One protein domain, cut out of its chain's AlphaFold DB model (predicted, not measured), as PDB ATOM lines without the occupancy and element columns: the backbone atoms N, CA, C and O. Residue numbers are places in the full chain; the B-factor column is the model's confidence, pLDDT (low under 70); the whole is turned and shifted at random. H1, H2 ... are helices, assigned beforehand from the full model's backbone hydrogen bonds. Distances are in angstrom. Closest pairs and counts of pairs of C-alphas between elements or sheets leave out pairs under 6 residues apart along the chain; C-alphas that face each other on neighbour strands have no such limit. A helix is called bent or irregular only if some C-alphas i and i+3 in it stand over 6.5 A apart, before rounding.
ATOM      1  N   TYR A  87      16.073 -28.704  12.656       40.28
ATOM      2  CA  TYR A  87      15.389 -28.159  13.830       40.28
ATOM      3  C   TYR A  87      15.558 -29.017  15.091       40.28
ATOM      4  O   TYR A  87      15.933 -28.469  16.122       40.28
ATOM      5  N   ASP A  88      15.369 -30.338  15.002       45.88
ATOM      6  CA  ASP A  88      15.392 -31.295  16.123       45.88
ATOM      7  C   ASP A  88      16.603 -31.084  17.053       45.88
ATOM      8  O   ASP A  88      16.456 -30.946  18.266       45.88
ATOM      9  N   GLN A  89      17.802 -30.913  16.482       43.00
ATOM     10  CA  GLN A  89      19.028 -30.694  17.259       43.00
ATOM     11  C   GLN A  89      19.190 -29.272  17.816       43.00
ATOM     12  O   GLN A  89      19.853 -29.099  18.840       43.00
ATOM     13  N   SER A  90      18.656 -28.248  17.146       43.66
ATOM     14  CA  SER A  90      18.749 -26.858  17.620       43.66
ATOM     15  C   SER A  90      17.816 -26.626  18.806       43.66
ATOM     16  O   SER A  90      18.227 -26.048  19.814       43.66
ATOM     17  N   ILE A  91      16.593 -27.160  18.705       51.59
ATOM     18  CA  ILE A  91      15.595 -27.211  19.780       51.59
ATOM     19  C   ILE A  91      16.207 -27.894  20.998       51.59
ATOM     20  O   ILE A  91      16.156 -27.367  22.112       51.59
ATOM     21  N   PHE A  92      16.843 -29.047  20.755       53.72
ATOM     22  CA  PHE A  92      17.442 -29.828  21.814       53.72
ATOM     23  C   PHE A  92      18.483 -29.033  22.595       53.72
ATOM     24  O   PHE A  92      18.415 -28.960  23.816       53.72
ATOM     25  N   LYS A  93      19.404 -28.364  21.893       51.41
ATOM     26  CA  LYS A  93      20.479 -27.575  22.509       51.41
ATOM     27  C   LYS A  93      19.959 -26.390  23.328       51.41
ATOM     28  O   LYS A  93      20.482 -26.165  24.413       51.41
ATOM     29  N   CYS A  94      18.943 -25.665  22.857       51.84
ATOM     30  CA  CYS A  94      18.457 -24.464  23.551       51.84
ATOM     31  C   CYS A  94      17.684 -24.798  24.835       51.84
ATOM     32  O   CYS A  94      17.924 -24.186  25.871       51.84
ATOM     33  N   ILE A  95      16.810 -25.808  24.809       54.41
ATOM     34  CA  ILE A  95      16.052 -26.204  26.010       54.41
ATOM     35  C   ILE A  95      16.928 -27.023  26.971       54.41
ATOM     36  O   ILE A  95      16.775 -26.924  28.188       54.41
ATOM     37  N   PHE A  96      17.916 -27.758  26.448       56.12
ATOM     38  CA  PHE A  96      18.963 -28.365  27.266       56.12
ATOM     39  C   PHE A  96      19.818 -27.311  27.983       56.12
ATOM     40  O   PHE A  96      20.052 -27.446  29.181       56.12
ATOM     41  N   ALA A  97      20.202 -26.230  27.297       52.66
ATOM     42  CA  ALA A  97      20.879 -25.094  27.918       52.66
ATOM     43  C   ALA A  97      20.003 -24.420  28.987       52.66
ATOM     44  O   ALA A  97      20.487 -24.187  30.086       52.66
ATOM     45  N   PHE A  98      18.712 -24.194  28.721       51.31
ATOM     46  CA  PHE A  98      17.786 -23.598  29.693       51.31
ATOM     47  C   PHE A  98      17.695 -24.390  31.014       51.31
ATOM     48  O   PHE A  98      17.770 -23.823  32.099       51.31
ATOM     49  N   PHE A  99      17.566 -25.715  30.942       50.25
ATOM     50  CA  PHE A  99      17.514 -26.570  32.137       50.25
ATOM     51  C   PHE A  99      18.883 -26.756  32.821       50.25
ATOM     52  O   PHE A  99      18.922 -27.114  33.998       50.25
ATOM     53  N   LEU A 100      19.993 -26.516  32.111       50.44
ATOM     54  CA  LEU A 100      21.334 -26.396  32.699       50.44
ATOM     55  C   LEU A 100      21.578 -25.027  33.360       50.44
ATOM     56  O   LEU A 100      22.434 -24.936  34.234       50.44
ATOM     57  N   ASP A 101      20.833 -23.991  32.965       39.12
ATOM     58  CA  ASP A 101      20.911 -22.621  33.499       39.12
ATOM     59  C   ASP A 101      20.094 -22.429  34.796       39.12
ATOM     60  O   ASP A 101      20.053 -21.348  35.383       39.12
ATOM     61  N   ILE A 102      19.472 -23.500  35.309       47.28
ATOM     62  CA  ILE A 102      18.931 -23.515  36.673       47.28
ATOM     63  C   ILE A 102      20.120 -23.380  37.646       47.28
ATOM     64  O   ILE A 102      21.002 -24.245  37.640       47.28
ATOM     65  N   PRO A 103      20.175 -22.330  38.493       36.81
ATOM     66  CA  PRO A 103      21.388 -21.959  39.214       36.81
ATOM     67  C   PRO A 103      21.929 -23.092  40.096       36.81
ATOM     68  O   PRO A 103      21.218 -23.708  40.893       36.81
ATOM     69  N   PRO A 111      26.525 -38.842  31.929       49.91
ATOM     70  CA  PRO A 111      25.954 -38.990  30.580       49.91
ATOM     71  C   PRO A 111      24.585 -39.694  30.499       49.91
ATOM     72  O   PRO A 111      23.893 -39.568  29.490       49.91
ATOM     73  N   GLY A 112      24.153 -40.392  31.555       48.28
ATOM     74  CA  GLY A 112      22.809 -40.965  31.649       48.28
ATOM     75  C   GLY A 112      21.685 -39.926  31.781       48.28
ATOM     76  O   GLY A 112      20.600 -40.151  31.246       48.28
ATOM     77  N   THR A 113      21.921 -38.785  32.438       53.12
ATOM     78  CA  THR A 113      20.873 -37.767  32.655       53.12
ATOM     79  C   THR A 113      20.492 -37.071  31.352       53.12
ATOM     80  O   THR A 113      19.305 -36.894  31.080       53.12
ATOM     81  N   ASN A 114      21.477 -36.784  30.495       50.03
ATOM     82  CA  ASN A 114      21.274 -36.134  29.197       50.03
ATOM     83  C   ASN A 114      20.271 -36.910  28.326       50.03
ATOM     84  O   ASN A 114      19.365 -36.321  27.740       50.03
ATOM     85  N   LYS A 115      20.363 -38.249  28.309       53.66
ATOM     86  CA  LYS A 115      19.440 -39.108  27.551       53.66
ATOM     87  C   LYS A 115      18.004 -39.047  28.084       53.66
ATOM     88  O   LYS A 115      17.074 -38.908  27.300       53.66
ATOM     89  N   LYS A 116      17.811 -39.121  29.405       51.66
ATOM     90  CA  LYS A 116      16.466 -39.121  30.023       51.66
ATOM     91  C   LYS A 116      15.786 -37.756  29.914       51.66
ATOM     92  O   LYS A 116      14.573 -37.666  29.777       51.66
ATOM     93  N   MET A 117      16.589 -36.698  29.927       53.59
ATOM     94  CA  MET A 117      16.155 -35.342  29.627       53.59
ATOM     95  C   MET A 117      15.796 -35.163  28.143       53.59
ATOM     96  O   MET A 117      14.840 -34.457  27.833       53.59
ATOM     97  N   THR A 118      16.498 -35.856  27.236       51.84
ATOM     98  CA  THR A 118      16.145 -35.891  25.804       51.84
ATOM     99  C   THR A 118      14.759 -36.471  25.582       51.84
ATOM    100  O   THR A 118      13.895 -35.831  24.989       51.84
ATOM    101  N   GLU A 119      14.535 -37.644  26.160       55.72
ATOM    102  CA  GLU A 119      13.280 -38.386  26.090       55.72
ATOM    103  C   GLU A 119      12.088 -37.583  26.648       55.72
ATOM    104  O   GLU A 119      11.003 -37.603  26.071       55.72
ATOM    105  N   ALA A 120      12.291 -36.802  27.718       55.91
ATOM    106  CA  ALA A 120      11.261 -35.927  28.285       55.91
ATOM    107  C   ALA A 120      10.861 -34.766  27.350       55.91
ATOM    108  O   ALA A 120       9.682 -34.414  27.270       55.91
ATOM    109  N   LEU A 121      11.817 -34.183  26.620       61.34
ATOM    110  CA  LEU A 121      11.554 -33.090  25.679       61.34
ATOM    111  C   LEU A 121      10.933 -33.599  24.368       61.34
ATOM    112  O   LEU A 121       9.964 -33.010  23.893       61.34
ATOM    113  N   GLU A 122      11.404 -34.731  23.831       58.56
ATOM    114  CA  GLU A 122      10.750 -35.405  22.696       58.56
ATOM    115  C   GLU A 122       9.297 -35.789  23.042       58.56
ATOM    116  O   GLU A 122       8.379 -35.531  22.258       58.56
ATOM    117  N   ALA A 123       9.055 -36.320  24.249       61.09
ATOM    118  CA  ALA A 123       7.708 -36.618  24.738       61.09
ATOM    119  C   ALA A 123       6.832 -35.360  24.877       61.09
ATOM    120  O   ALA A 123       5.653 -35.404  24.520       61.09
ATOM    121  N   SER A 124       7.402 -34.236  25.325       65.06
ATOM    122  CA  SER A 124       6.696 -32.951  25.440       65.06
ATOM    123  C   SER A 124       6.219 -32.447  24.071       65.06
ATOM    124  O   SER A 124       5.052 -32.092  23.903       65.06
ATOM    125  N   PHE A 125       7.067 -32.470  23.039       66.44
ATOM    126  CA  PHE A 125       6.649 -32.025  21.702       66.44
ATOM    127  C   PHE A 125       5.680 -32.997  21.017       66.44
ATOM    128  O   PHE A 125       4.739 -32.559  20.352       66.44
ATOM    129  N   ALA A 126       5.827 -34.306  21.247       69.69
ATOM    130  CA  ALA A 126       4.830 -35.293  20.828       69.69
ATOM    131  C   ALA A 126       3.472 -35.093  21.538       69.69
ATOM    132  O   ALA A 126       2.420 -35.316  20.931       69.69
ATOM    133  N   SER A 127       3.479 -34.637  22.797       76.06
ATOM    134  CA  SER A 127       2.284 -34.238  23.553       76.06
ATOM    135  C   SER A 127       1.583 -33.043  22.890       76.06
ATOM    136  O   SER A 127       0.379 -33.117  22.626       76.06
ATOM    137  N   TRP A 128       2.331 -31.998  22.502       82.75
ATOM    138  CA  TRP A 128       1.760 -30.852  21.784       82.75
ATOM    139  C   TRP A 128       1.187 -31.226  20.413       82.75
ATOM    140  O   TRP A 128       0.042 -30.882  20.133       82.75
ATOM    141  N   GLU A 129       1.913 -31.968  19.570       81.38
ATOM    142  CA  GLU A 129       1.413 -32.346  18.234       81.38
ATOM    143  C   GLU A 129       0.136 -33.202  18.327       81.38
ATOM    144  O   GLU A 129      -0.799 -33.037  17.537       81.38
ATOM    145  N   LYS A 130       0.038 -34.064  19.347       78.50
ATOM    146  CA  LYS A 130      -1.174 -34.833  19.644       78.50
ATOM    147  C   LYS A 130      -2.341 -33.944  20.086       78.50
ATOM    148  O   LYS A 130      -3.463 -34.160  19.632       78.50
ATOM    149  N   GLU A 131      -2.102 -32.963  20.955       82.25
ATOM    150  CA  GLU A 131      -3.127 -32.014  21.413       82.25
ATOM    151  C   GLU A 131      -3.586 -31.097  20.262       82.25
ATOM    152  O   GLU A 131      -4.786 -30.892  20.076       82.25
ATOM    153  N   ARG A 132      -2.647 -30.647  19.416       86.88
ATOM    154  CA  ARG A 132      -2.899 -29.881  18.187       86.88
ATOM    155  C   ARG A 132      -3.817 -30.646  17.231       86.88
ATOM    156  O   ARG A 132      -4.808 -30.087  16.767       86.88
ATOM    157  N   LEU A 133      -3.515 -31.921  16.965       84.12
ATOM    158  CA  LEU A 133      -4.353 -32.801  16.142       84.12
ATOM    159  C   LEU A 133      -5.733 -33.033  16.774       84.12
ATOM    160  O   LEU A 133      -6.741 -32.904  16.084       84.12
ATOM    161  N   ARG A 134      -5.800 -33.310  18.084       84.88
ATOM    162  CA  ARG A 134      -7.061 -33.538  18.817       84.88
ATOM    163  C   ARG A 134      -8.004 -32.332  18.769       84.88
ATOM    164  O   ARG A 134      -9.217 -32.509  18.736       84.88
ATOM    165  N   LEU A 135      -7.448 -31.124  18.810       84.31
ATOM    166  CA  LEU A 135      -8.185 -29.857  18.772       84.31
ATOM    167  C   LEU A 135      -8.307 -29.271  17.357       84.31
ATOM    168  O   LEU A 135      -8.820 -28.167  17.194       84.31
ATOM    169  N   ASN A 136      -7.826 -29.994  16.343       87.31
ATOM    170  CA  ASN A 136      -7.828 -29.590  14.940       87.31
ATOM    171  C   ASN A 136      -7.151 -28.223  14.666       87.31
ATOM    172  O   ASN A 136      -7.460 -27.549  13.680       87.31
ATOM    173  N   ILE A 137      -6.209 -27.826  15.530       87.38
ATOM    174  CA  ILE A 137      -5.453 -26.571  15.449       87.38
ATOM    175  C   ILE A 137      -4.500 -26.641  14.246       87.38
ATOM    176  O   ILE A 137      -3.822 -27.643  14.033       87.38
ATOM    177  N   THR A 138      -4.422 -25.583  13.444       87.00
ATOM    178  CA  THR A 138      -3.509 -25.521  12.287       87.00
ATOM    179  C   THR A 138      -2.028 -25.533  12.701       87.00
ATOM    180  O   THR A 138      -1.668 -25.108  13.799       87.00
ATOM    181  N   LYS A 139      -1.153 -26.053  11.828       84.81
ATOM    182  CA  LYS A 139       0.304 -26.080  12.056       84.81
ATOM    183  C   LYS A 139       0.937 -24.687  12.017       84.81
ATOM    184  O   LYS A 139       1.968 -24.496  12.646       84.81
ATOM    185  N   ASP A 140       0.331 -23.742  11.299       86.12
ATOM    186  CA  ASP A 140       0.810 -22.362  11.197       86.12
ATOM    187  C   ASP A 140       0.363 -21.540  12.420       86.12
ATOM    188  O   ASP A 140      -0.832 -21.234  12.532       86.12
ATOM    189  N   PRO A 141       1.277 -21.117  13.316       88.19
ATOM    190  CA  PRO A 141       0.896 -20.297  14.459       88.19
ATOM    191  C   PRO A 141       0.301 -18.939  14.072       88.19
ATOM    192  O   PRO A 141      -0.466 -18.387  14.852       88.19
ATOM    193  N   ARG A 142       0.517 -18.422  12.852       89.56
ATOM    194  CA  ARG A 142      -0.119 -17.175  12.376       89.56
ATOM    195  C   ARG A 142      -1.610 -17.336  12.083       89.56
ATOM    196  O   ARG A 142      -2.332 -16.341  12.023       89.56
ATOM    197  N   GLN A 143      -2.084 -18.568  11.902       89.44
ATOM    198  CA  GLN A 143      -3.490 -18.892  11.653       89.44
ATOM    199  C   GLN A 143      -4.231 -19.359  12.918       89.44
ATOM    200  O   GLN A 143      -5.404 -19.724  12.846       89.44
ATOM    201  N   TRP A 144      -3.586 -19.343  14.088       92.94
ATOM    202  CA  TRP A 144      -4.239 -19.693  15.348       92.94
ATOM    203  C   TRP A 144      -5.316 -18.671  15.736       92.94
ATOM    204  O   TRP A 144      -5.091 -17.458  15.736       92.94
ATOM    205  N   SER A 145      -6.491 -19.172  16.116       92.62
ATOM    206  CA  SER A 145      -7.513 -18.393  16.817       92.62
ATOM    207  C   SER A 145      -7.097 -18.121  18.268       92.62
ATOM    208  O   SER A 145      -6.193 -18.770  18.794       92.62
ATOM    209  N   GLU A 146      -7.798 -17.208  18.943       92.56
ATOM    210  CA  GLU A 146      -7.634 -16.955  20.385       92.56
ATOM    211  C   GLU A 146      -7.752 -18.248  21.207       92.56
ATOM    212  O   GLU A 146      -6.910 -18.546  22.053       92.56
ATOM    213  N   ALA A 147      -8.730 -19.095  20.871       90.38
ATOM    214  CA  ALA A 147      -8.888 -20.409  21.486       90.38
ATOM    215  C   ALA A 147      -7.673 -21.328  21.256       90.38
ATOM    216  O   ALA A 147      -7.298 -22.064  22.166       90.38
ATOM    217  N   ALA A 148      -7.043 -21.306  20.077       90.00
ATOM    218  CA  ALA A 148      -5.858 -22.121  19.802       90.00
ATOM    219  C   ALA A 148      -4.622 -21.632  20.584       90.00
ATOM    220  O   ALA A 148      -3.912 -22.455  21.161       90.00
ATOM    221  N   VAL A 149      -4.419 -20.312  20.683       90.81
ATOM    222  CA  VAL A 149      -3.369 -19.702  21.526       90.81
ATOM    223  C   VAL A 149      -3.589 -20.041  23.003       90.81
ATOM    224  O   VAL A 149      -2.656 -20.467  23.686       90.81
ATOM    225  N   ALA A 150      -4.829 -19.932  23.488       88.69
ATOM    226  CA  ALA A 150      -5.180 -20.301  24.853       88.69
ATOM    227  C   ALA A 150      -4.904 -21.790  25.131       88.69
ATOM    228  O   ALA A 150      -4.316 -22.109  26.161       88.69
ATOM    229  N   HIS A 151      -5.248 -22.701  24.210       88.19
ATOM    230  CA  HIS A 151      -4.948 -24.132  24.356       88.19
ATOM    231  C   HIS A 151      -3.446 -24.442  24.323       88.19
ATOM    232  O   HIS A 151      -3.004 -25.288  25.098       88.19
ATOM    233  N   TRP A 152      -2.659 -23.755  23.489       88.75
ATOM    234  CA  TRP A 152      -1.195 -23.862  23.494       88.75
ATOM    235  C   TRP A 152      -0.608 -23.450  24.848       88.75
ATOM    236  O   TRP A 152       0.152 -24.209  25.451       88.75
ATOM    237  N   MET A 153      -1.044 -22.308  25.386       86.38
ATOM    238  CA  MET A 153      -0.624 -21.834  26.705       86.38
ATOM    239  C   MET A 153      -1.054 -22.798  27.827       86.38
ATOM    240  O   MET A 153      -0.272 -23.109  28.722       86.38
ATOM    241  N   HIS A 154      -2.274 -23.342  27.759       83.25
ATOM    242  CA  HIS A 154      -2.796 -24.302  28.739       83.25
ATOM    243  C   HIS A 154      -2.126 -25.684  28.648       83.25
ATOM    244  O   HIS A 154      -2.020 -26.397  29.647       83.25
ATOM    245  N   TRP A 155      -1.677 -26.098  27.461       86.38
ATOM    246  CA  TRP A 155      -0.812 -27.264  27.295       86.38
ATOM    247  C   TRP A 155       0.556 -27.007  27.935       86.38
ATOM    248  O   TRP A 155       0.947 -27.774  28.808       86.38
ATOM    249  N   ALA A 156       1.221 -25.897  27.604       82.00
ATOM    250  CA  ALA A 156       2.544 -25.577  28.138       82.00
ATOM    251  C   ALA A 156       2.539 -25.451  29.674       82.00
ATOM    252  O   ALA A 156       3.436 -25.954  30.344       82.00
ATOM    253  N   ILE A 157       1.479 -24.872  30.250       78.12
ATOM    254  CA  ILE A 157       1.272 -24.802  31.706       78.12
ATOM    255  C   ILE A 157       1.171 -26.187  32.357       78.12
ATOM    256  O   ILE A 157       1.669 -26.371  33.465       78.12
ATOM    257  N   ARG A 158       0.570 -27.174  31.682       76.38
ATOM    258  CA  ARG A 158       0.495 -28.554  32.184       76.38
ATOM    259  C   ARG A 158       1.820 -29.297  32.007       76.38
ATOM    260  O   ARG A 158       2.265 -29.949  32.944       76.38
ATOM    261  N   GLU A 159       2.450 -29.183  30.841       75.69
ATOM    262  CA  GLU A 159       3.673 -29.923  30.503       75.69
ATOM    263  C   GLU A 159       4.881 -29.437  31.327       75.69
ATOM    264  O   GLU A 159       5.619 -30.245  31.886       75.69
ATOM    265  N   PHE A 160       5.031 -28.120  31.509       71.12
ATOM    266  CA  PHE A 160       6.119 -27.529  32.299       71.12
ATOM    267  C   PHE A 160       5.797 -27.383  33.806       71.12
ATOM    268  O   PHE A 160       6.621 -26.870  34.554       71.12
ATOM    269  N   SER A 161       4.645 -27.893  34.278       65.31
ATOM    270  CA  SER A 161       4.200 -27.894  35.693       65.31
ATOM    271  C   SER A 161       4.023 -26.505  36.334       65.31
ATOM    272  O   SER A 161       4.543 -26.213  37.411       65.31
ATOM    273  N   LEU A 162       3.258 -25.629  35.681       61.84
ATOM    274  CA  LEU A 162       3.141 -24.208  36.032       61.84
ATOM    275  C   LEU A 162       1.939 -23.930  36.944       61.84
ATOM    276  O   LEU A 162       1.132 -23.037  36.689       61.84
ATOM    277  N   GLU A 163       1.805 -24.708  38.019       54.78
ATOM    278  CA  GLU A 163       0.612 -24.709  38.883       54.78
ATOM    279  C   GLU A 163       0.356 -23.362  39.599       54.78
ATOM    280  O   GLU A 163      -0.781 -23.071  39.962       54.78
ATOM    281  N   GLY A 164       1.362 -22.483  39.718       56.12
ATOM    282  CA  GLY A 164       1.194 -21.102  40.210       56.12
ATOM    283  C   GLY A 164       0.769 -20.066  39.153       56.12
ATOM    284  O   GLY A 164       0.456 -18.930  39.496       56.12
ATOM    285  N   VAL A 165       0.759 -20.427  37.866       57.31
ATOM    286  CA  VAL A 165       0.702 -19.489  36.725       57.31
ATOM    287  C   VAL A 165      -0.699 -19.378  36.109       57.31
ATOM    288  O   VAL A 165      -0.932 -18.553  35.231       57.31
ATOM    289  N   ALA A 166      -1.685 -20.142  36.591       54.81
ATOM    290  CA  ALA A 166      -3.049 -20.135  36.046       54.81
ATOM    291  C   ALA A 166      -3.685 -18.726  35.961       54.81
ATOM    292  O   ALA A 166      -4.409 -18.441  35.006       54.81
ATOM    293  N   MET A 167      -3.362 -17.810  36.886       51.19
ATOM    294  CA  MET A 167      -3.823 -16.412  36.820       51.19
ATOM    295  C   MET A 167      -3.188 -15.605  35.671       51.19
ATOM    296  O   MET A 167      -3.831 -14.718  35.113       51.19
ATOM    297  N   GLN A 168      -1.963 -15.941  35.253       61.94
ATOM    298  CA  GLN A 168      -1.277 -15.326  34.107       61.94
ATOM    299  C   GLN A 168      -1.708 -15.910  32.751       61.94
ATOM    300  O   GLN A 168      -1.107 -15.572  31.737       61.94
ATOM    301  N   GLN A 169      -2.759 -16.738  32.682       66.88
ATOM    302  CA  GLN A 169      -3.382 -17.086  31.395       66.88
ATOM    303  C   GLN A 169      -4.224 -15.939  30.816       66.88
ATOM    304  O   GLN A 169      -4.366 -15.843  29.599       66.88
ATOM    305  N   GLN A 170      -4.758 -15.057  31.670       69.25
ATOM    306  CA  GLN A 170      -5.665 -13.967  31.277       69.25
ATOM    307  C   GLN A 170      -5.091 -13.030  30.186       69.25
ATOM    308  O   GLN A 170      -5.799 -12.779  29.212       69.25
ATOM    309  N   PRO A 171      -3.810 -12.594  30.232       76.38
ATOM    310  CA  PRO A 171      -3.186 -11.810  29.157       76.38
ATOM    311  C   PRO A 171      -3.184 -12.463  27.766       76.38
ATOM    312  O   PRO A 171      -3.038 -11.751  26.775       76.38
ATOM    313  N   TRP A 172      -3.312 -13.793  27.689       80.44
ATOM    314  CA  TRP A 172      -3.203 -14.573  26.450       80.44
ATOM    315  C   TRP A 172      -4.558 -14.992  25.874       80.44
ATOM    316  O   TRP A 172      -4.626 -15.347  24.701       80.44
ATOM    317  N   GLN A 173      -5.638 -14.941  26.664       80.12
ATOM    318  CA  GLN A 173      -6.959 -15.415  26.226       80.12
ATOM    319  C   GLN A 173      -7.575 -14.569  25.103       80.12
ATOM    320  O   GLN A 173      -8.410 -15.075  24.365       80.12
ATOM    321  N   HIS A 174      -7.132 -13.318  24.946       84.38
ATOM    322  CA  HIS A 174      -7.580 -12.383  23.906       84.38
ATOM    323  C   HIS A 174      -6.524 -12.156  22.810       84.38
ATOM    324  O   HIS A 174      -6.487 -11.099  22.181       84.38
ATOM    325  N   MET A 175      -5.603 -13.109  22.624       89.06
ATOM    326  CA  MET A 175      -4.547 -13.011  21.618       89.06
ATOM    327  C   MET A 175      -4.704 -14.068  20.537       89.06
ATOM    328  O   MET A 175      -4.650 -15.263  20.795       89.06
ATOM    329  N   THR A 176      -4.839 -13.611  19.297       93.31
ATOM    330  CA  THR A 176      -4.744 -14.446  18.100       93.31
ATOM    331  C   THR A 176      -3.296 -14.830  17.798       93.31
ATOM    332  O   THR A 176      -2.344 -14.144  18.183       93.31
ATOM    333  N   GLY A 177      -3.138 -15.881  16.997       91.06
ATOM    334  CA  GLY A 177      -1.871 -16.302  16.408       91.06
ATOM    335  C   GLY A 177      -1.096 -15.169  15.735       91.06
ATOM    336  O   GLY A 177       0.099 -14.990  15.957       91.06
ATOM    337  N   LYS A 178      -1.804 -14.318  14.981       92.31
ATOM    338  CA  LYS A 178      -1.222 -13.131  14.339       92.31
ATOM    339  C   LYS A 178      -0.615 -12.162  15.352       92.31
ATOM    340  O   LYS A 178       0.467 -11.649  15.099       92.31
ATOM    341  N   GLN A 179      -1.276 -11.925  16.488       91.75
ATOM    342  CA  GLN A 179      -0.771 -11.016  17.522       91.75
ATOM    343  C   GLN A 179       0.457 -11.589  18.238       91.75
ATOM    344  O   GLN A 179       1.426 -10.855  18.419       91.75
ATOM    345  N   ILE A 180       0.462 -12.883  18.588       91.12
ATOM    346  CA  ILE A 180       1.629 -13.503  19.246       91.12
ATOM    347  C   ILE A 180       2.833 -13.664  18.304       91.12
ATOM    348  O   ILE A 180       3.965 -13.575  18.761       91.12
ATOM    349  N   CYS A 181       2.615 -13.843  16.995       90.56
ATOM    350  CA  CYS A 181       3.698 -13.882  16.006       90.56
ATOM    351  C   CYS A 181       4.191 -12.487  15.578       90.56
ATOM    352  O   CYS A 181       5.305 -12.380  15.071       90.56
ATOM    353  N   ALA A 182       3.373 -11.439  15.723       90.00
ATOM    354  CA  ALA A 182       3.739 -10.065  15.362       90.00
ATOM    355  C   ALA A 182       4.375  -9.275  16.517       90.00
ATOM    356  O   ALA A 182       5.087  -8.304  16.265       90.00
ATOM    357  N   MET A 183       4.134  -9.659  17.776       87.69
ATOM    358  CA  MET A 183       4.877  -9.089  18.900       87.69
ATOM    359  C   MET A 183       6.334  -9.560  18.873       87.69
ATOM    360  O   MET A 183       6.605 -10.735  18.649       87.69
ATOM    361  N   GLY A 184       7.277  -8.650  19.114       88.38
ATOM    362  CA  GLY A 184       8.688  -9.012  19.266       88.38
ATOM    363  C   GLY A 184       8.957  -9.740  20.586       88.38
ATOM    364  O   GLY A 184       8.191  -9.588  21.545       88.38
ATOM    365  N   LYS A 185      10.083 -10.466  20.652       87.75
ATOM    366  CA  LYS A 185      10.499 -11.271  21.814       87.75
ATOM    367  C   LYS A 185      10.316 -10.533  23.143       87.75
ATOM    368  O   LYS A 185       9.657 -11.050  24.034       87.75
ATOM    369  N   GLU A 186      10.807  -9.302  23.268       88.88
ATOM    370  CA  GLU A 186      10.708  -8.514  24.510       88.88
ATOM    371  C   GLU A 186       9.255  -8.264  24.962       88.88
ATOM    372  O   GLU A 186       8.939  -8.378  26.144       88.88
ATOM    373  N   SER A 187       8.345  -7.992  24.020       88.31
ATOM    374  CA  SER A 187       6.914  -7.783  24.303       88.31
ATOM    375  C   SER A 187       6.177  -9.070  24.681       88.31
ATOM    376  O   SER A 187       5.151  -9.007  25.368       88.31
ATOM    377  N   PHE A 188       6.691 -10.220  24.237       88.62
ATOM    378  CA  PHE A 188       6.237 -11.541  24.657       88.62
ATOM    379  C   PHE A 188       6.774 -11.873  26.059       88.62
ATOM    380  O   PHE A 188       5.989 -12.204  26.946       88.62
ATOM    381  N   LEU A 189       8.083 -11.705  26.293       86.38
ATOM    382  CA  LEU A 189       8.739 -11.953  27.584       86.38
ATOM    383  C   LEU A 189       8.123 -11.126  28.719       86.38
ATOM    384  O   LEU A 189       7.828 -11.678  29.772       86.38
ATOM    385  N   ALA A 190       7.856  -9.835  28.493       85.44
ATOM    386  CA  ALA A 190       7.245  -8.946  29.488       85.44
ATOM    387  C   ALA A 190       5.810  -9.346  29.893       85.44
ATOM    388  O   ALA A 190       5.282  -8.860  30.893       85.44
ATOM    389  N   ARG A 191       5.157 -10.199  29.096       84.81
ATOM    390  CA  ARG A 191       3.786 -10.693  29.304       84.81
ATOM    391  C   ARG A 191       3.760 -12.139  29.800       84.81
ATOM    392  O   ARG A 191       2.776 -12.572  30.402       84.81
ATOM    393  N   ALA A 192       4.832 -12.875  29.533       81.81
ATOM    394  CA  ALA A 192       5.055 -14.225  30.005       81.81
ATOM    395  C   ALA A 192       5.490 -14.232  31.482       81.81
ATOM    396  O   ALA A 192       5.932 -13.217  32.023       81.81
ATOM    397  N   PRO A 193       5.376 -15.378  32.165       74.12
ATOM    398  CA  PRO A 193       5.970 -15.543  33.480       74.12
ATOM    399  C   PRO A 193       7.495 -15.442  33.392       74.12
ATOM    400  O   PRO A 193       8.109 -15.915  32.426       74.12
ATOM    401  N   ALA A 194       8.104 -14.892  34.445       68.31
ATOM    402  CA  ALA A 194       9.548 -14.949  34.629       68.31
ATOM    403  C   ALA A 194      10.051 -16.397  34.491       68.31
ATOM    404  O   ALA A 194       9.334 -17.350  34.803       68.31
ATOM    405  N   PHE A 195      11.283 -16.545  34.004       67.44
ATOM    406  CA  PHE A 195      11.949 -17.821  33.711       67.44
ATOM    407  C   PHE A 195      11.370 -18.643  32.545       67.44
ATOM    408  O   PHE A 195      12.003 -19.610  32.157       67.44
ATOM    409  N   MET A 196      10.214 -18.311  31.954       72.88
ATOM    410  CA  MET A 196       9.585 -19.201  30.949       72.88
ATOM    411  C   MET A 196       9.188 -18.548  29.641       72.88
ATOM    412  O   MET A 196       8.920 -19.259  28.669       72.88
ATOM    413  N   GLY A 197       9.190 -17.217  29.584       81.69
ATOM    414  CA  GLY A 197       9.008 -16.502  28.328       81.69
ATOM    415  C   GLY A 197       9.962 -16.996  27.238       81.69
ATOM    416  O   GLY A 197       9.518 -17.189  26.114       81.69
ATOM    417  N   ASP A 198      11.227 -17.282  27.566       80.81
ATOM    418  CA  ASP A 198      12.217 -17.767  26.599       80.81
ATOM    419  C   ASP A 198      11.900 -19.163  26.045       80.81
ATOM    420  O   ASP A 198      11.974 -19.352  24.835       80.81
ATOM    421  N   ILE A 199      11.468 -20.116  26.884       78.94
ATOM    422  CA  ILE A 199      11.078 -21.469  26.434       78.94
ATOM    423  C   ILE A 199       9.869 -21.390  25.490       78.94
ATOM    424  O   ILE A 199       9.834 -22.027  24.436       78.94
ATOM    425  N   LEU A 200       8.863 -20.604  25.883       84.75
ATOM    426  CA  LEU A 200       7.624 -20.426  25.126       84.75
ATOM    427  C   LEU A 200       7.876 -19.685  23.806       84.75
ATOM    428  O   LEU A 200       7.323 -20.068  22.775       84.75
ATOM    429  N   TRP A 201       8.727 -18.657  23.830       86.69
ATOM    430  CA  TRP A 201       9.131 -17.908  22.644       86.69
ATOM    431  C   TRP A 201       9.933 -18.774  21.672       86.69
ATOM    432  O   TRP A 201       9.620 -18.794  20.484       86.69
ATOM    433  N   GLU A 202      10.906 -19.543  22.166       84.00
ATOM    434  CA  GLU A 202      11.674 -20.480  21.344       84.00
ATOM    435  C   GLU A 202      10.729 -21.494  20.682       84.00
ATOM    436  O   GLU A 202      10.761 -21.659  19.464       84.00
ATOM    437  N   HIS A 203       9.792 -22.091  21.433       83.81
ATOM    438  CA  HIS A 203       8.783 -22.997  20.866       83.81
ATOM    439  C   HIS A 203       7.915 -22.316  19.790       83.81
ATOM    440  O   HIS A 203       7.642 -22.918  18.750       83.81
ATOM    441  N   LEU A 204       7.526 -21.051  19.978       87.38
ATOM    442  CA  LEU A 204       6.786 -20.285  18.973       87.38
ATOM    443  C   LEU A 204       7.624 -19.998  17.712       87.38
ATOM    444  O   LEU A 204       7.110 -20.099  16.595       87.38
ATOM    445  N   GLU A 205       8.910 -19.672  17.856       85.06
ATOM    446  CA  GLU A 205       9.830 -19.533  16.723       85.06
ATOM    447  C   GLU A 205      10.019 -20.857  15.976       85.06
ATOM    448  O   GLU A 205      10.017 -20.869  14.745       85.06
ATOM    449  N   ILE A 206      10.143 -21.974  16.693       79.19
ATOM    450  CA  ILE A 206      10.262 -23.319  16.117       79.19
ATOM    451  C   ILE A 206       9.025 -23.666  15.287       79.19
ATOM    452  O   ILE A 206       9.166 -24.137  14.162       79.19
ATOM    453  N   LEU A 207       7.820 -23.397  15.796       82.69
ATOM    454  CA  LEU A 207       6.573 -23.653  15.067       82.69
ATOM    455  C   LEU A 207       6.474 -22.795  13.793       82.69
ATOM    456  O   LEU A 207       6.084 -23.303  12.742       82.69
ATOM    457  N   GLN A 208       6.907 -21.529  13.844       82.81
ATOM    458  CA  GLN A 208       6.993 -20.668  12.658       82.81
ATOM    459  C   GLN A 208       8.023 -21.182  11.637       82.81
ATOM    460  O   GLN A 208       7.702 -21.333  10.459       82.81
ATOM    461  N   LYS A 209       9.254 -21.478  12.074       77.81
ATOM    462  CA  LYS A 209      10.348 -21.954  11.207       77.81
ATOM    463  C   LYS A 209      10.036 -23.332  10.609       77.81
ATOM    464  O   LYS A 209      10.268 -23.549   9.424       77.81
ATOM    465  N   GLY A 210       9.468 -24.237  11.404       71.62
ATOM    466  CA  GLY A 210       9.039 -25.568  10.979       71.62
ATOM    467  C   GLY A 210       7.926 -25.513   9.934       71.62
ATOM    468  O   GLY A 210       8.001 -26.224   8.937       71.62
ATOM    469  N   PHE A 211       6.943 -24.618  10.095       73.44
ATOM    470  CA  PHE A 211       5.929 -24.383   9.065       73.44
ATOM    471  C   PHE A 211       6.538 -23.831   7.767       73.44
ATOM    472  O   PHE A 211       6.262 -24.370   6.700       73.44
ATOM    473  N   ILE A 212       7.424 -22.831   7.844       72.94
ATOM    474  CA  ILE A 212       8.124 -22.279   6.666       72.94
ATOM    475  C   ILE A 212       8.954 -23.360   5.954       72.94
ATOM    476  O   ILE A 212       8.940 -23.432   4.727       72.94
ATOM    477  N   SER A 213       9.626 -24.242   6.701       67.12
ATOM    478  CA  SER A 213      10.371 -25.364   6.121       67.12
ATOM    479  C   SER A 213       9.472 -26.390   5.441       67.12
ATOM    480  O   SER A 213       9.868 -26.920   4.409       67.12
ATOM    481  N   VAL A 214       8.295 -26.685   6.001       63.88
ATOM    482  CA  VAL A 214       7.311 -27.574   5.363       63.88
ATOM    483  C   VAL A 214       6.775 -26.932   4.085       63.88
ATOM    484  O   VAL A 214       6.761 -27.596   3.061       63.88
ATOM    485  N   LEU A 215       6.460 -25.631   4.095       67.25
ATOM    486  CA  LEU A 215       6.059 -24.918   2.878       67.25
ATOM    487  C   LEU A 215       7.150 -24.929   1.798       67.25
ATOM    488  O   LEU A 215       6.831 -25.129   0.633       67.25
ATOM    489  N   HIS A 216       8.423 -24.736   2.154       65.62
ATOM    490  CA  HIS A 216       9.522 -24.854   1.189       65.62
ATOM    491  C   HIS A 216       9.648 -26.282   0.642       65.62
ATOM    492  O   HIS A 216       9.761 -26.444  -0.564       65.62
ATOM    493  N   LEU A 217       9.549 -27.310   1.492       66.38
ATOM    494  CA  LEU A 217       9.563 -28.712   1.056       66.38
ATOM    495  C   LEU A 217       8.382 -29.048   0.133       66.38
ATOM    496  O   LEU A 217       8.581 -29.737  -0.864       66.38
ATOM    497  N   ASP A 218       7.183 -28.539   0.423       62.44
ATOM    498  CA  ASP A 218       5.996 -28.713  -0.419       62.44
ATOM    499  C   ASP A 218       6.146 -27.968  -1.761       62.44
ATOM    500  O   ASP A 218       5.749 -28.491  -2.801       62.44
ATOM    501  N   VAL A 219       6.765 -26.779  -1.770       64.00
ATOM    502  CA  VAL A 219       7.078 -26.016  -2.994       64.00
ATOM    503  C   VAL A 219       8.166 -26.701  -3.825       64.00
ATOM    504  O   VAL A 219       8.009 -26.817  -5.039       64.00
ATOM    505  N   ASP A 220       9.232 -27.204  -3.202       62.38
ATOM    506  CA  ASP A 220      10.301 -27.946  -3.878       62.38
ATOM    507  C   ASP A 220       9.787 -29.289  -4.421       62.38
ATOM    508  O   ASP A 220      10.128 -29.672  -5.541       62.38
ATOM    509  N   ALA A 221       8.904 -29.978  -3.690       60.41
ATOM    510  CA  ALA A 221       8.233 -31.192  -4.154       60.41
ATOM    511  C   ALA A 221       7.237 -30.911  -5.292       60.41
ATOM    512  O   ALA A 221       7.209 -31.653  -6.275       60.41
ATOM    513  N   ALA A 222       6.461 -29.825  -5.215       60.38
ATOM    514  CA  ALA A 222       5.575 -29.393  -6.295       60.38
ATOM    515  C   ALA A 222       6.366 -28.997  -7.552       60.38
ATOM    516  O   ALA A 222       5.987 -29.368  -8.664       60.38
ATOM    517  N   LYS A 223       7.506 -28.313  -7.386       59.16
ATOM    518  CA  LYS A 223       8.425 -27.975  -8.477       59.16
ATOM    519  C   LYS A 223       9.043 -29.232  -9.097       59.16
ATOM    520  O   LYS A 223       9.000 -29.378 -10.314       59.16
ATOM    521  N   ALA A 224       9.541 -30.167  -8.287       59.16
ATOM    522  CA  ALA A 224      10.074 -31.445  -8.766       59.16
ATOM    523  C   ALA A 224       9.001 -32.300  -9.472       59.16
ATOM    524  O   ALA A 224       9.299 -32.988 -10.445       59.16
ATOM    525  N   SER A 225       7.740 -32.223  -9.031       59.34
ATOM    526  CA  SER A 225       6.610 -32.868  -9.711       59.34
ATOM    527  C   SER A 225       6.241 -32.201 -11.041       59.34
ATOM    528  O   SER A 225       5.691 -32.879 -11.907       59.34
TER     529      SER A 225
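This is residues 87 to 103 and 111 to 225 of the 326 residues of the protein "ETS-like protein pointed, isoform P2/D" of Trachymyrmex cornetzi (UniProt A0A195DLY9). A long straight helix, H7, makes the longest axis, with H1 side by side with its first half and running back along it, while the last residues of H7, 215 to 225, stick out from the body. H2 crosses H1 steeply and folds back through a long link into H3, on which the short helices H4 and H5 pack, and the short helix H6 packs on the beginning of H7. The printed part has 132 residues, with seven named helices in the order H1 to H7 and no named strand, and its class is all helix. It is compact, with a radius of gyration of the C-alphas of 15.7 A, and its C-alphas span 51 by 43 by 29 A along their three main axes.

H1, residues 87 to 100, touches H7, residues 197 to 225, with residues 199 to 210 of H7 alone. Their closest C-alphas, those of Ile 95 and Ile 199, are 6.9 A apart, and they run opposite ways at a shallow tilt of 8 degrees. H1 and H2, residues 111 to 134, only just touch, with 3 pairs of C-alphas within 8 A. Their closest C-alphas, those of Phe 92 and Thr 118, are 7.4 A apart, at a steep tilt of 60 degrees, opposite ways. H2 touches H3, residues 146 to 159, with residues 124 to 131 of H2 alone. The two form a helical hairpin at a shallow tilt of 28 degrees, opposite ways, with the C-alphas of Ser 124 and Glu 159 closest at 6.6 A. H3 is the hub, touching three other helices. It forms a second helical hairpin with H4, residues 166 to 172, opposite ways at a shallow tilt of 33 degrees, only just short of steep; the closest C-alphas, those of Ala 150 and Trp 172, are 6.3 A apart. H3 and H5, residues 177 to 182, only just touch, with 3 pairs of C-alphas within 8 A and residues 146 to 149 of H3 alone. They are about perpendicular, at 83 degrees, and their closest C-alphas, those of Val 149 and Gly 177, are 6.3 A apart. H6, residues 185 to 189, touches H7 with residues 197 to 201 of H7 alone, the C-alphas of Leu 189 and Gly 197 being closest at 4.6 A. H3 and H7 are close but not clearly touching, with the C-alphas of Ala 156 and Leu 200 closest at 7.8 A. H2 and H7 are apart, and so are H1 and H3. In H1, H3, H5, H6 and H7 every O i to N i+4 pair is within hydrogen-bond range, against 19 of 20 in H2 and 0 of 3 in H4, where 2 of 4 O i to N i+3 pairs are within range.

H1 begins at C-alpha 87, at (15.389, -28.159, 13.830), and is 19.9 A long from first to last C-alpha. H2 is 35.5 A long. H3 begins at C-alpha 146, at (-7.634, -16.955, 20.385), and is 20.0 A long. H4 is 11.1 A long and neither bent nor irregular, but only just: C-alphas 168 and 171 are 6.4 A apart. H5 is 8.5 A and H6 6.1 A long. H7 is 41.5 A long and ends at C-alpha 225, at (6.610, -32.868, -9.711).

The two C-alphas farthest apart, those of Pro 103 and Ser 225, are 52.3 A apart. Residues 215 to 225 of H7 stand free, and the body without them spans 43 by 33 by 26 A. Residues 104 to 110 are cut out, and C-alphas 103 and 111 are 19.6 A apart across the cut, which lies in the link from H1 to H2. Of the links that are printed whole, H2 to H3 is long, with 11 residues; H3 to H4 and H6 to H7 are short, and H4 to H5 and H5 to H6 are tight. The mean pLDDT of the printed part is 72.2, and 58 residues are under 70, namely 87 to 103, 111 to 126, 161 to 170, 194 to 195 and 213 to 225.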